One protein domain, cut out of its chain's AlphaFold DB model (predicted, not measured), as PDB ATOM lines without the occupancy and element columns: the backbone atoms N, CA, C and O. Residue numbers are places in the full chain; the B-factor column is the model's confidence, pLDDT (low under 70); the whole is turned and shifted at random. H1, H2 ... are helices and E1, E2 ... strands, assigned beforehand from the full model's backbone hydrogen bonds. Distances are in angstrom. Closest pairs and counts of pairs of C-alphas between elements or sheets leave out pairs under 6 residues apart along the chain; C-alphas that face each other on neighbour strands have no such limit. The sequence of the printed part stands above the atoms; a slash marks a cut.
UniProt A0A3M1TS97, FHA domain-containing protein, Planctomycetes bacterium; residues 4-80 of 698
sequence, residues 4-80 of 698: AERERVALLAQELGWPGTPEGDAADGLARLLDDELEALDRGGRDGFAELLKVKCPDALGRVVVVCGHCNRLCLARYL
ATOM      1  N   ALA A   4     155.367 153.994 175.188       63.72
ATOM      2  CA  ALA A   4     156.368 153.065 175.728       63.72
ATOM      3  C   ALA A   4     155.818 151.650 176.007       63.72
ATOM      4  O   ALA A   4     156.534 150.658 175.933       63.72
ATOM      5  N   GLU A   5     154.529 151.539 176.323       72.75
ATOM      6  CA  GLU A   5     153.858 150.260 176.579       72.75
ATOM      7  C   GLU A   5     153.619 149.500 175.266       72.75
ATOM      8  O   GLU A   5     153.853 148.297 175.192       72.75
ATOM      9  N   ARG A   6     153.267 150.219 174.188       77.06
ATOM     10  CA  ARG A   6     153.133 149.648 172.835       77.06
ATOM     11  C   ARG A   6     154.456 149.107 172.292       77.06
ATOM     12  O   ARG A   6     154.455 148.064 171.649       77.06
ATOM     13  N   GLU A   7     155.568 149.785 172.563       78.62
ATOM     14  CA  GLU A   7     156.905 149.323 172.165       78.62
ATOM     15  C   GLU A   7     157.311 148.041 172.901       78.62
ATOM     16  O   GLU A   7     157.799 147.101 172.274       78.62
ATOM     17  N   ARG A   8     157.035 147.949 174.210       83.75
ATOM     18  CA  ARG A   8     157.277 146.725 174.995       83.75
ATOM     19  C   ARG A   8     156.442 145.553 174.481       83.75
ATOM     20  O   ARG A   8     156.980 144.465 174.296       83.75
ATOM     21  N   VAL A   9     155.158 145.781 174.196       84.31
ATOM     22  CA  VAL A   9     154.265 144.760 173.625       84.31
ATOM     23  C   VAL A   9     154.736 144.308 172.243       84.31
ATOM     24  O   VAL A   9     154.721 143.111 171.971       84.31
ATOM     25  N   ALA A  10     155.202 145.223 171.389       81.75
ATOM     26  CA  ALA A  10     155.743 144.877 170.073       81.75
ATOM     27  C   ALA A  10     157.013 144.012 170.170       81.75
ATOM     28  O   ALA A  10     157.158 143.055 169.409       81.75
ATOM     29  N   LEU A  11     157.893 144.298 171.135       81.88
ATOM     30  CA  LEU A  11     159.089 143.493 171.408       81.88
ATOM     31  C   LEU A  11     158.737 142.079 171.889       81.88
ATOM     32  O   LEU A  11     159.286 141.111 171.367       81.88
ATOM     33  N   LEU A  12     157.788 141.939 172.826       81.69
ATOM     34  CA  LEU A  12     157.325 140.611 173.249       81.69
ATOM     35  C   LEU A  12     156.637 139.870 172.094       81.69
ATOM     36  O   LEU A  12     156.854 138.677 171.915       81.69
ATOM     37  N   ALA A  13     155.827 140.554 171.287       84.69
ATOM     38  CA  ALA A  13     155.172 139.944 170.133       84.69
ATOM     39  C   ALA A  13     156.193 139.385 169.129       84.69
ATOM     40  O   ALA A  13     156.018 138.277 168.628       84.69
ATOM     41  N   GLN A  14     157.288 140.110 168.887       84.75
ATOM     42  CA  GLN A  14     158.391 139.641 168.050       84.75
ATOM     43  C   GLN A  14     159.094 138.417 168.655       84.75
ATOM     44  O   GLN A  14     159.395 137.469 167.932       84.75
ATOM     45  N   GLU A  15     159.314 138.410 169.971       81.19
ATOM     46  CA  GLU A  15     159.920 137.291 170.704       81.19
ATOM     47  C   GLU A  15     159.063 136.016 170.657       81.19
ATOM     48  O   GLU A  15     159.591 134.912 170.536       81.19
ATOM     49  N   LEU A  16     157.738 136.165 170.701       78.69
ATOM     50  CA  LEU A  16     156.787 135.057 170.591       78.69
ATOM     51  C   LEU A  16     156.572 134.579 169.145       78.69
ATOM     52  O   LEU A  16     155.885 133.582 168.938       78.69
ATOM     53  N   GLY A  17     157.120 135.277 168.144       80.81
ATOM     54  CA  GLY A  17     156.860 134.985 166.731       80.81
ATOM     55  C   GLY A  17     155.434 135.336 166.286       80.81
ATOM     56  O   GLY A  17     154.902 134.716 165.367       80.81
ATOM     57  N   TRP A  18     154.801 136.319 166.934       86.56
ATOM     58  CA  TRP A  18     153.417 136.708 166.671       86.56
ATOM     59  C   TRP A  18     153.235 137.259 165.242       86.56
ATOM     60  O   TRP A  18     153.977 138.156 164.828       86.56
ATOM     61  N   PRO A  19     152.242 136.782 164.463       74.06
ATOM     62  CA  PRO A  19     152.061 137.218 163.084       74.06
ATOM     63  C   PRO A  19     151.417 138.611 163.017       74.06
ATOM     64  O   PRO A  19     150.222 138.776 163.272       74.06
ATOM     65  N   GLY A  20     152.211 139.605 162.612       82.12
ATOM     66  CA  GLY A  20     151.786 141.001 162.467       82.12
ATOM     67  C   GLY A  20     151.773 141.776 163.789       82.12
ATOM     68  O   GLY A  20     152.230 141.288 164.819       82.12
ATOM     69  N   THR A  21     151.258 143.006 163.765       82.94
ATOM     70  CA  THR A  21     151.186 143.854 164.965       82.94
ATOM     71  C   THR A  21     149.981 143.452 165.823       82.94
ATOM     72  O   THR A  21     148.866 143.425 165.302       82.94
ATOM     73  N   PRO A  22     150.151 143.134 167.120       82.94
ATOM     74  CA  PRO A  22     149.022 142.814 167.990       82.94
ATOM     75  C   PRO A  22     148.172 144.063 168.269       82.94
ATOM     76  O   PRO A  22     148.695 145.123 168.619       82.94
ATOM     77  N   GLU A  23     146.850 143.929 168.148       82.62
ATOM     78  CA  GLU A  23     145.866 144.993 168.390       82.62
ATOM     79  C   GLU A  23     144.734 144.503 169.312       82.62
ATOM     80  O   GLU A  23     144.507 143.300 169.452       82.62
ATOM     81  N   GLY A  24     144.017 145.439 169.946       83.12
ATOM     82  CA  GLY A  24     142.875 145.139 170.819       83.12
ATOM     83  C   GLY A  24     143.234 144.221 171.994       83.12
ATOM     84  O   GLY A  24     144.271 144.404 172.635       83.12
ATOM     85  N   ASP A  25     142.392 143.218 172.240       78.69
ATOM     86  CA  ASP A  25     142.517 142.279 173.365       78.69
ATOM     87  C   ASP A  25     143.814 141.454 173.320       78.69
ATOM     88  O   ASP A  25     144.345 141.063 174.357       78.69
ATOM     89  N   ALA A  26     144.385 141.240 172.128       78.81
ATOM     90  CA  ALA A  26     145.666 140.555 171.980       78.81
ATOM     91  C   ALA A  26     146.837 141.394 172.514       78.81
ATOM     92  O   ALA A  26     147.752 140.861 173.138       78.81
ATOM     93  N   ALA A  27     146.806 142.709 172.286       83.75
ATOM     94  CA  ALA A  27     147.839 143.611 172.781       83.75
ATOM     95  C   ALA A  27     147.733 143.817 174.299       83.75
ATOM     96  O   ALA A  27     148.759 143.868 174.975       83.75
ATOM     97  N   ASP A  28     146.507 143.879 174.833       81.31
ATOM     98  CA  ASP A  28     146.258 143.953 176.279       81.31
ATOM     99  C   ASP A  28     146.703 142.664 176.990       81.31
ATOM    100  O   ASP A  28     147.413 142.717 177.993       81.31
ATOM    101  N   GLY A  29     146.387 141.495 176.419       81.06
ATOM    102  CA  GLY A  29     146.851 140.207 176.939       81.06
ATOM    103  C   GLY A  29     148.379 140.077 176.949       81.06
ATOM    104  O   GLY A  29     148.950 139.622 177.941       81.06
ATOM    105  N   LEU A  30     149.064 140.538 175.894       84.25
ATOM    106  CA  LEU A  30     150.532 140.550 175.832       84.25
ATOM    107  C   LEU A  30     151.161 141.543 176.820       84.25
ATOM    108  O   LEU A  30     152.177 141.213 177.430       84.25
ATOM    109  N   ALA A  31     150.569 142.726 177.012       81.25
ATOM    110  CA  ALA A  31     151.035 143.706 177.998       81.25
ATOM    111  C   ALA A  31     150.963 143.138 179.421       81.25
ATOM    112  O   ALA A  31     151.942 143.164 180.165       81.25
ATOM    113  N   ARG A  32     149.828 142.521 179.764       79.50
ATOM    114  CA  ARG A  32     149.623 141.885 181.069       79.50
ATOM    115  C   ARG A  32     150.514 140.665 181.273       79.50
ATOM    116  O   ARG A  32     150.982 140.445 182.382       79.50
ATOM    117  N   LEU A  33     150.795 139.891 180.224       77.31
ATOM    118  CA  LEU A  33     151.779 138.804 180.284       77.31
ATOM    119  C   LEU A  33     153.205 139.324 180.542       77.31
ATOM    120  O   LEU A  33     153.966 138.695 181.272       77.31
ATOM    121  N   LEU A  34     153.566 140.475 179.970       75.69
ATOM    122  CA  LEU A  34     154.864 141.138 180.155       75.69
ATOM    123  C   LEU A  34     155.096 141.639 181.583       75.69
ATOM    124  O   LEU A  34     156.230 141.576 182.064       75.69
ATOM    125  N   ASP A  35     154.040 142.154 182.209       70.50
ATOM    126  CA  ASP A  35     154.066 142.751 183.545       70.50
ATOM    127  C   ASP A  35     153.628 141.760 184.652       70.50
ATOM    128  O   ASP A  35     153.582 142.126 185.822       70.50
ATOM    129  N   ASP A  36     153.387 140.487 184.299       66.12
ATOM    130  CA  ASP A  36     152.935 139.402 185.197       66.12
ATOM    131  C   ASP A  36     151.564 139.679 185.861       66.12
ATOM    132  O   ASP A  36     151.254 139.209 186.951       66.12
ATOM    133  N   GLU A  37     150.710 140.441 185.171       69.69
ATOM    134  CA  GLU A  37     149.373 140.876 185.602       69.69
ATOM    135  C   GLU A  37     148.236 140.154 184.854       69.69
ATOM    136  O   GLU A  37     147.094 140.617 184.811       69.69
ATOM    137  N   LEU A  38     148.514 139.001 184.242       67.19
ATOM    138  CA  LEU A  38     147.523 138.203 183.499       67.19
ATOM    139  C   LEU A  38     146.285 137.838 184.336       67.19
ATOM    140  O   LEU A  38     145.211 137.591 183.796       67.19
ATOM    141  N   GLU A  39     146.420 137.824 185.660       61.22
ATOM    142  CA  GLU A  39     145.352 137.536 186.622       61.22
ATOM    143  C   GLU A  39     144.334 138.661 186.792       61.22
ATOM    144  O   GLU A  39     143.234 138.401 187.277       61.22
ATOM    145  N   ALA A  40     144.669 139.875 186.358       68.94
ATOM    146  CA  ALA A  40     143.719 140.975 186.283       68.94
ATOM    147  C   ALA A  40     142.682 140.778 185.156       68.94
ATOM    148  O   ALA A  40     141.672 141.480 185.134       68.94
ATOM    149  N   LEU A  41     142.900 139.818 184.243       67.81
ATOM    150  CA  LEU A  41     141.864 139.326 183.335       67.81
ATOM    151  C   LEU A  41     140.984 138.288 184.045       67.81
ATOM    152  O   LEU A  41     141.448 137.430 184.810       67.81
ATOM    153  N   ASP A  42     139.689 138.320 183.748       71.88
ATOM    154  CA  ASP A  42     138.774 137.287 184.214       71.88
ATOM    155  C   ASP A  42     139.133 135.908 183.618       71.88
ATOM    156  O   ASP A  42     140.062 135.740 182.820       71.88
ATOM    157  N   ARG A  43     138.452 134.858 184.081       65.19
ATOM    158  CA  ARG A  43     138.780 133.482 183.676       65.19
ATOM    159  C   ARG A  43     138.586 133.272 182.167       65.19
ATOM    160  O   ARG A  43     139.433 132.656 181.534       65.19
ATOM    161  N   GLY A  44     137.527 133.852 181.596       71.19
ATOM    162  CA  GLY A  44     137.228 133.763 180.166       71.19
ATOM    163  C   GLY A  44     138.243 134.498 179.289       71.19
ATOM    164  O   GLY A  44     138.643 133.970 178.254       71.19
ATOM    165  N   GLY A  45     138.715 135.671 179.719       72.81
ATOM    166  CA  GLY A  45     139.759 136.433 179.034       72.81
ATOM    167  C   GLY A  45     141.109 135.718 179.038       72.81
ATOM    168  O   GLY A  45     141.796 135.700 178.018       72.81
ATOM    169  N   ARG A  46     141.466 135.054 180.144       70.94
ATOM    170  CA  ARG A  46     142.689 134.236 180.229       70.94
ATOM    171  C   ARG A  46     142.637 133.007 179.334       70.94
ATOM    172  O   ARG A  46     143.580 132.776 178.582       70.94
ATOM    173  N   ASP A  47     141.543 132.254 179.385       70.81
ATOM    174  CA  ASP A  47     141.376 131.051 178.566       70.81
ATOM    175  C   ASP A  47     141.315 131.411 177.068       70.81
ATOM    176  O   ASP A  47     141.956 130.763 176.240       70.81
ATOM    177  N   GLY A  48     140.633 132.508 176.720       77.56
ATOM    178  CA  GLY A  48     140.593 133.040 175.356       77.56
ATOM    179  C   GLY A  48     141.963 133.496 174.848       77.56
ATOM    180  O   GLY A  48     142.331 133.193 173.712       77.56
ATOM    181  N   PHE A  49     142.755 134.170 175.687       81.12
ATOM    182  CA  PHE A  49     144.120 134.572 175.341       81.12
ATOM    183  C   PHE A  49     145.074 133.370 175.221       81.12
ATOM    184  O   PHE A  49     145.924 133.347 174.331       81.12
ATOM    185  N   ALA A  50     144.902 132.338 176.053       75.69
ATOM    186  CA  ALA A  50     145.666 131.096 175.971       75.69
ATOM    187  C   ALA A  50     145.420 130.342 174.656       75.69
ATOM    188  O   ALA A  50     146.373 129.916 174.003       75.69
ATOM    189  N   GLU A  51     144.161 130.214 174.233       77.44
ATOM    190  CA  GLU A  51     143.820 129.631 172.929       77.44
ATOM    191  C   GLU A  51     144.343 130.487 171.770       77.44
ATOM    192  O   GLU A  51     144.855 129.960 170.781       77.44
ATOM    193  N   LEU A  52     144.314 131.814 171.912       82.00
ATOM    194  CA  LEU A  52     144.879 132.718 170.915       82.00
ATOM    195  C   LEU A  52     146.399 132.523 170.761       82.00
ATOM    196  O   LEU A  52     146.881 132.462 169.631       82.00
ATOM    197  N   LEU A  53     147.138 132.356 171.865       79.81
ATOM    198  CA  LEU A  53     148.571 132.032 171.847       79.81
ATOM    199  C   LEU A  53     148.845 130.662 171.214       79.81
ATOM    200  O   LEU A  53     149.755 130.561 170.397       79.81
ATOM    201  N   LYS A  54     148.034 129.638 171.509       77.75
ATOM    202  CA  LYS A  54     148.155 128.307 170.881       77.75
ATOM    203  C   LYS A  54     147.975 128.357 169.366       77.75
ATOM    204  O   LYS A  54     148.693 127.678 168.641       77.75
ATOM    205  N   VAL A  55     147.029 129.162 168.884       81.44
ATOM    206  CA  VAL A  55     146.728 129.280 167.448       81.44
ATOM    207  C   VAL A  55     147.738 130.168 166.721       81.44
ATOM    208  O   VAL A  55     148.100 129.878 165.582       81.44
ATOM    209  N   LYS A  56     148.168 131.275 167.338       80.00
ATOM    210  CA  LYS A  56     149.015 132.289 166.687       80.00
ATOM    211  C   LYS A  56     150.511 132.043 166.864       80.00
ATOM    212  O   LYS A  56     151.261 132.388 165.958       80.00
ATOM    213  N   CYS A  57     150.926 131.482 168.000       81.19
ATOM    214  CA  CYS A  57     152.327 131.303 168.394       81.19
ATOM    215  C   CYS A  57     152.569 129.902 169.006       81.19
ATOM    216  O   CYS A  57     153.027 129.812 170.149       81.19
ATOM    217  N   PRO A  58     152.259 128.799 168.295       74.12
ATOM    218  CA  PRO A  58     152.342 127.447 168.856       74.12
ATOM    219  C   PRO A  58     153.751 127.090 169.355       74.12
ATOM    220  O   PRO A  58     153.888 126.471 170.405       74.12
ATOM    221  N   ASP A  59     154.792 127.557 168.662       70.19
ATOM    222  CA  ASP A  59     156.196 127.266 168.990       70.19
ATOM    223  C   ASP A  59     156.726 128.055 170.204       70.19
ATOM    224  O   ASP A  59     157.801 127.753 170.730       70.19
ATOM    225  N   ALA A  60     155.992 129.080 170.653       68.94
ATOM    226  CA  ALA A  60     156.362 129.896 171.807       68.94
ATOM    227  C   ALA A  60     155.900 129.284 173.140       68.94
ATOM    228  O   ALA A  60     156.461 129.607 174.194       68.94
ATOM    229  N   LEU A  61     154.904 128.392 173.109       66.25
ATOM    230  CA  LEU A  61     154.420 127.680 174.289       66.25
ATOM    231  C   LEU A  61     155.435 126.612 174.721       66.25
ATOM    232  O   LEU A  61     155.944 125.848 173.909       66.25
ATOM    233  N   GLY A  62     155.776 126.598 176.007       57.72
ATOM    234  CA  GLY A  62     156.819 125.753 176.597       57.72
ATOM    235  C   GLY A  62     158.238 126.328 176.497       57.72
ATOM    236  O   GLY A  62     159.049 126.057 177.374       57.72
ATOM    237  N   ARG A  63     158.539 127.171 175.495       63.31
ATOM    238  CA  ARG A  63     159.862 127.821 175.343       63.31
ATOM    239  C   ARG A  63     159.927 129.219 175.941       63.31
ATOM    240  O   ARG A  63     160.854 129.536 176.677       63.31
ATOM    241  N   VAL A  64     158.962 130.064 175.585       65.62
ATOM    242  CA  VAL A  64     158.914 131.476 175.995       65.62
ATOM    243  C   VAL A  64     157.769 131.700 176.970       65.62
ATOM    244  O   VAL A  64     157.939 132.429 177.943       65.62
ATOM    245  N   VAL A  65     156.629 131.038 176.758       66.12
ATOM    246  CA  VAL A  65     155.464 131.088 177.648       66.12
ATOM    247  C   VAL A  65     155.191 129.696 178.188       66.12
ATOM    248  O   VAL A  65     154.852 128.789 177.434       66.12
ATOM    249  N   VAL A  66     155.322 129.512 179.493       69.12
ATOM    250  CA  VAL A  66     155.063 128.235 180.157       69.12
ATOM    251  C   VAL A  66     153.632 128.222 180.673       69.12
ATOM    252  O   VAL A  66     153.180 129.190 181.288       69.12
ATOM    253  N   VAL A  67     152.928 127.115 180.430       66.62
ATOM    254  CA  VAL A  67     151.623 126.846 181.035       66.62
ATOM    255  C   VAL A  67     151.840 125.927 182.220       66.62
ATOM    256  O   VAL A  67     152.378 124.833 182.077       66.62
ATOM    257  N   CYS A  68     151.418 126.349 183.405       64.75
ATOM    258  CA  CYS A  68     151.463 125.466 184.560       64.75
ATOM    259  C   CYS A  68     150.407 124.362 184.427       64.75
ATOM    260  O   CYS A  68     149.218 124.662 184.476       64.75
ATOM    261  N   GLY A  69     150.812 123.092 184.357       58.75
ATOM    262  CA  GLY A  69     149.879 121.955 184.297       58.75
ATOM    263  C   GLY A  69     148.931 121.844 185.504       58.75
ATOM    264  O   GLY A  69     147.887 121.205 185.414       58.75
ATOM    265  N   HIS A  70     149.249 122.506 186.626       62.34
ATOM    266  CA  HIS A  70     148.425 122.482 187.837       62.34
ATOM    267  C   HIS A  70     147.399 123.622 187.924       62.34
ATOM    268  O   HIS A  70     146.237 123.379 188.242       62.34
ATOM    269  N   CYS A  71     147.809 124.871 187.679       62.34
ATOM    270  CA  CYS A  71     146.918 126.038 187.794       62.34
ATOM    271  C   CYS A  71     146.520 126.650 186.443       62.34
ATOM    272  O   CYS A  71     145.784 127.636 186.417       62.34
ATOM    273  N   ASN A  72     147.006 126.074 185.342       58.03
ATOM    274  CA  ASN A  72     146.781 126.486 183.957       58.03
ATOM    275  C   ASN A  72     147.162 127.950 183.654       58.03
ATOM    276  O   ASN A  72     146.682 128.531 182.684       58.03
ATOM    277  N   ARG A  73     148.008 128.573 184.493       67.94
ATOM    278  CA  ARG A  73     148.464 129.960 184.302       67.94
ATOM    279  C   ARG A  73     149.617 130.030 183.302       67.94
ATOM    280  O   ARG A  73     150.495 129.169 183.310       67.94
ATOM    281  N   LEU A  74     149.584 131.079 182.480       68.25
ATOM    282  CA  LEU A  74     150.600 131.442 181.494       68.25
ATOM    283  C   LEU A  74     151.610 132.397 182.131       68.25
ATOM    284  O   LEU A  74     151.222 133.464 182.599       68.25
ATOM    285  N   CYS A  75     152.890 132.042 182.104       66.19
ATOM    286  CA  CYS A  75     153.976 132.900 182.583       66.19
ATOM    287  C   CYS A  75     155.116 132.926 181.564       66.19
ATOM    288  O   CYS A  75     155.369 131.925 180.895       66.19
ATOM    289  N   LEU A  76     155.846 134.040 181.466       69.06
ATOM    290  CA  LEU A  76     157.063 134.075 180.654       69.06
ATOM    291  C   LEU A  76     158.183 133.291 181.342       69.06
ATOM    292  O   LEU A  76     158.464 133.510 182.520       69.06
ATOM    293  N   ALA A  77     158.860 132.423 180.593       65.44
ATOM    294  CA  ALA A  77     159.890 131.524 181.108       65.44
ATOM    295  C   ALA A  77     161.032 132.277 181.814       65.44
ATOM    296  O   ALA A  77     161.504 131.846 182.858       65.44
ATOM    297  N   ARG A  78     161.406 133.465 181.317       65.81
ATOM    298  CA  ARG A  78     162.436 134.338 181.921       65.81
ATOM    299  C   ARG A  78     162.083 134.917 183.297       65.81
ATOM    300  O   ARG A  78     162.950 135.482 183.956       65.81
ATOM    301  N   TYR A  79     160.816 134.846 183.701       58.12
ATOM    302  CA  TYR A  79     160.357 135.283 185.022       58.12
ATOM    303  C   TYR A  79     160.133 134.108 185.976       58.12
ATOM    304  O   TYR A  79     159.726 134.317 187.123       58.12
ATOM    305  N   LEU A  80     160.415 132.881 185.529       56.50
ATOM    306  CA  LEU A  80     160.449 131.724 186.404       56.50
ATOM    307  C   LEU A  80     161.767 131.715 187.195       56.50
ATOM    308  O   LEU A  80     162.827 131.981 186.632       56.50
TER     309      LEU A  80
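What this domain is: This is residues 4 to 80 of the 698 residues of the protein "FHA domain-containing protein" of Planctomycetes bacterium (UniProt A0A3M1TS97). A short helix, H2, sits in the middle, with H1 and H3 packed crosswise on different sides of it and a small two-stranded hairpin, E1 and E2, near H2 and H3. The 77 printed residues include three named helices, then two named strands; the class is mostly helix. The sheet, order E1 - E2, is antiparallel. The whole is compact, radius of gyration of the C-alphas 11.2 A, spanning 32 by 24 by 23 A.

How they stand to each other: H1, residues 4 to 15, touches H2, residues 25 to 34, about perpendicular at 88 degrees; the closest C-alphas, of Val 9 and Ala 31, are 5.5 A apart. H3, residues 43 to 56, touches H2 with residues 46 to 52 alone, about perpendicular at 86 degrees; the closest C-alphas, of Gly 29 and Phe 49, are 6.5 A apart. H1 and H3 are apart. In the hairpin of E1, residues 65 to 67, and E2, residues 74 to 76, N 66 and O 75 are within hydrogen-bond range at 2.8 A. In H1, H2 and H3 every O i to N i+4 pair is within that range.

Where its parts are: H1, 16.9 A long, begins at C-alpha 4 (156.368, 153.065, 175.728). H2 measures 14.1 A, H3 19.9 A, E1 6.6 A and E2 7.0 A, ending at C-alpha 76 (157.063, 134.075, 180.654).

The domain as a whole: The C-alphas farthest apart, of Ala 4 and His 70, are 33.8 A apart. The printed part has no cut and no long link. pLDDT is under 70 at residues 4, 36 to 41, 43 and 60 to 80.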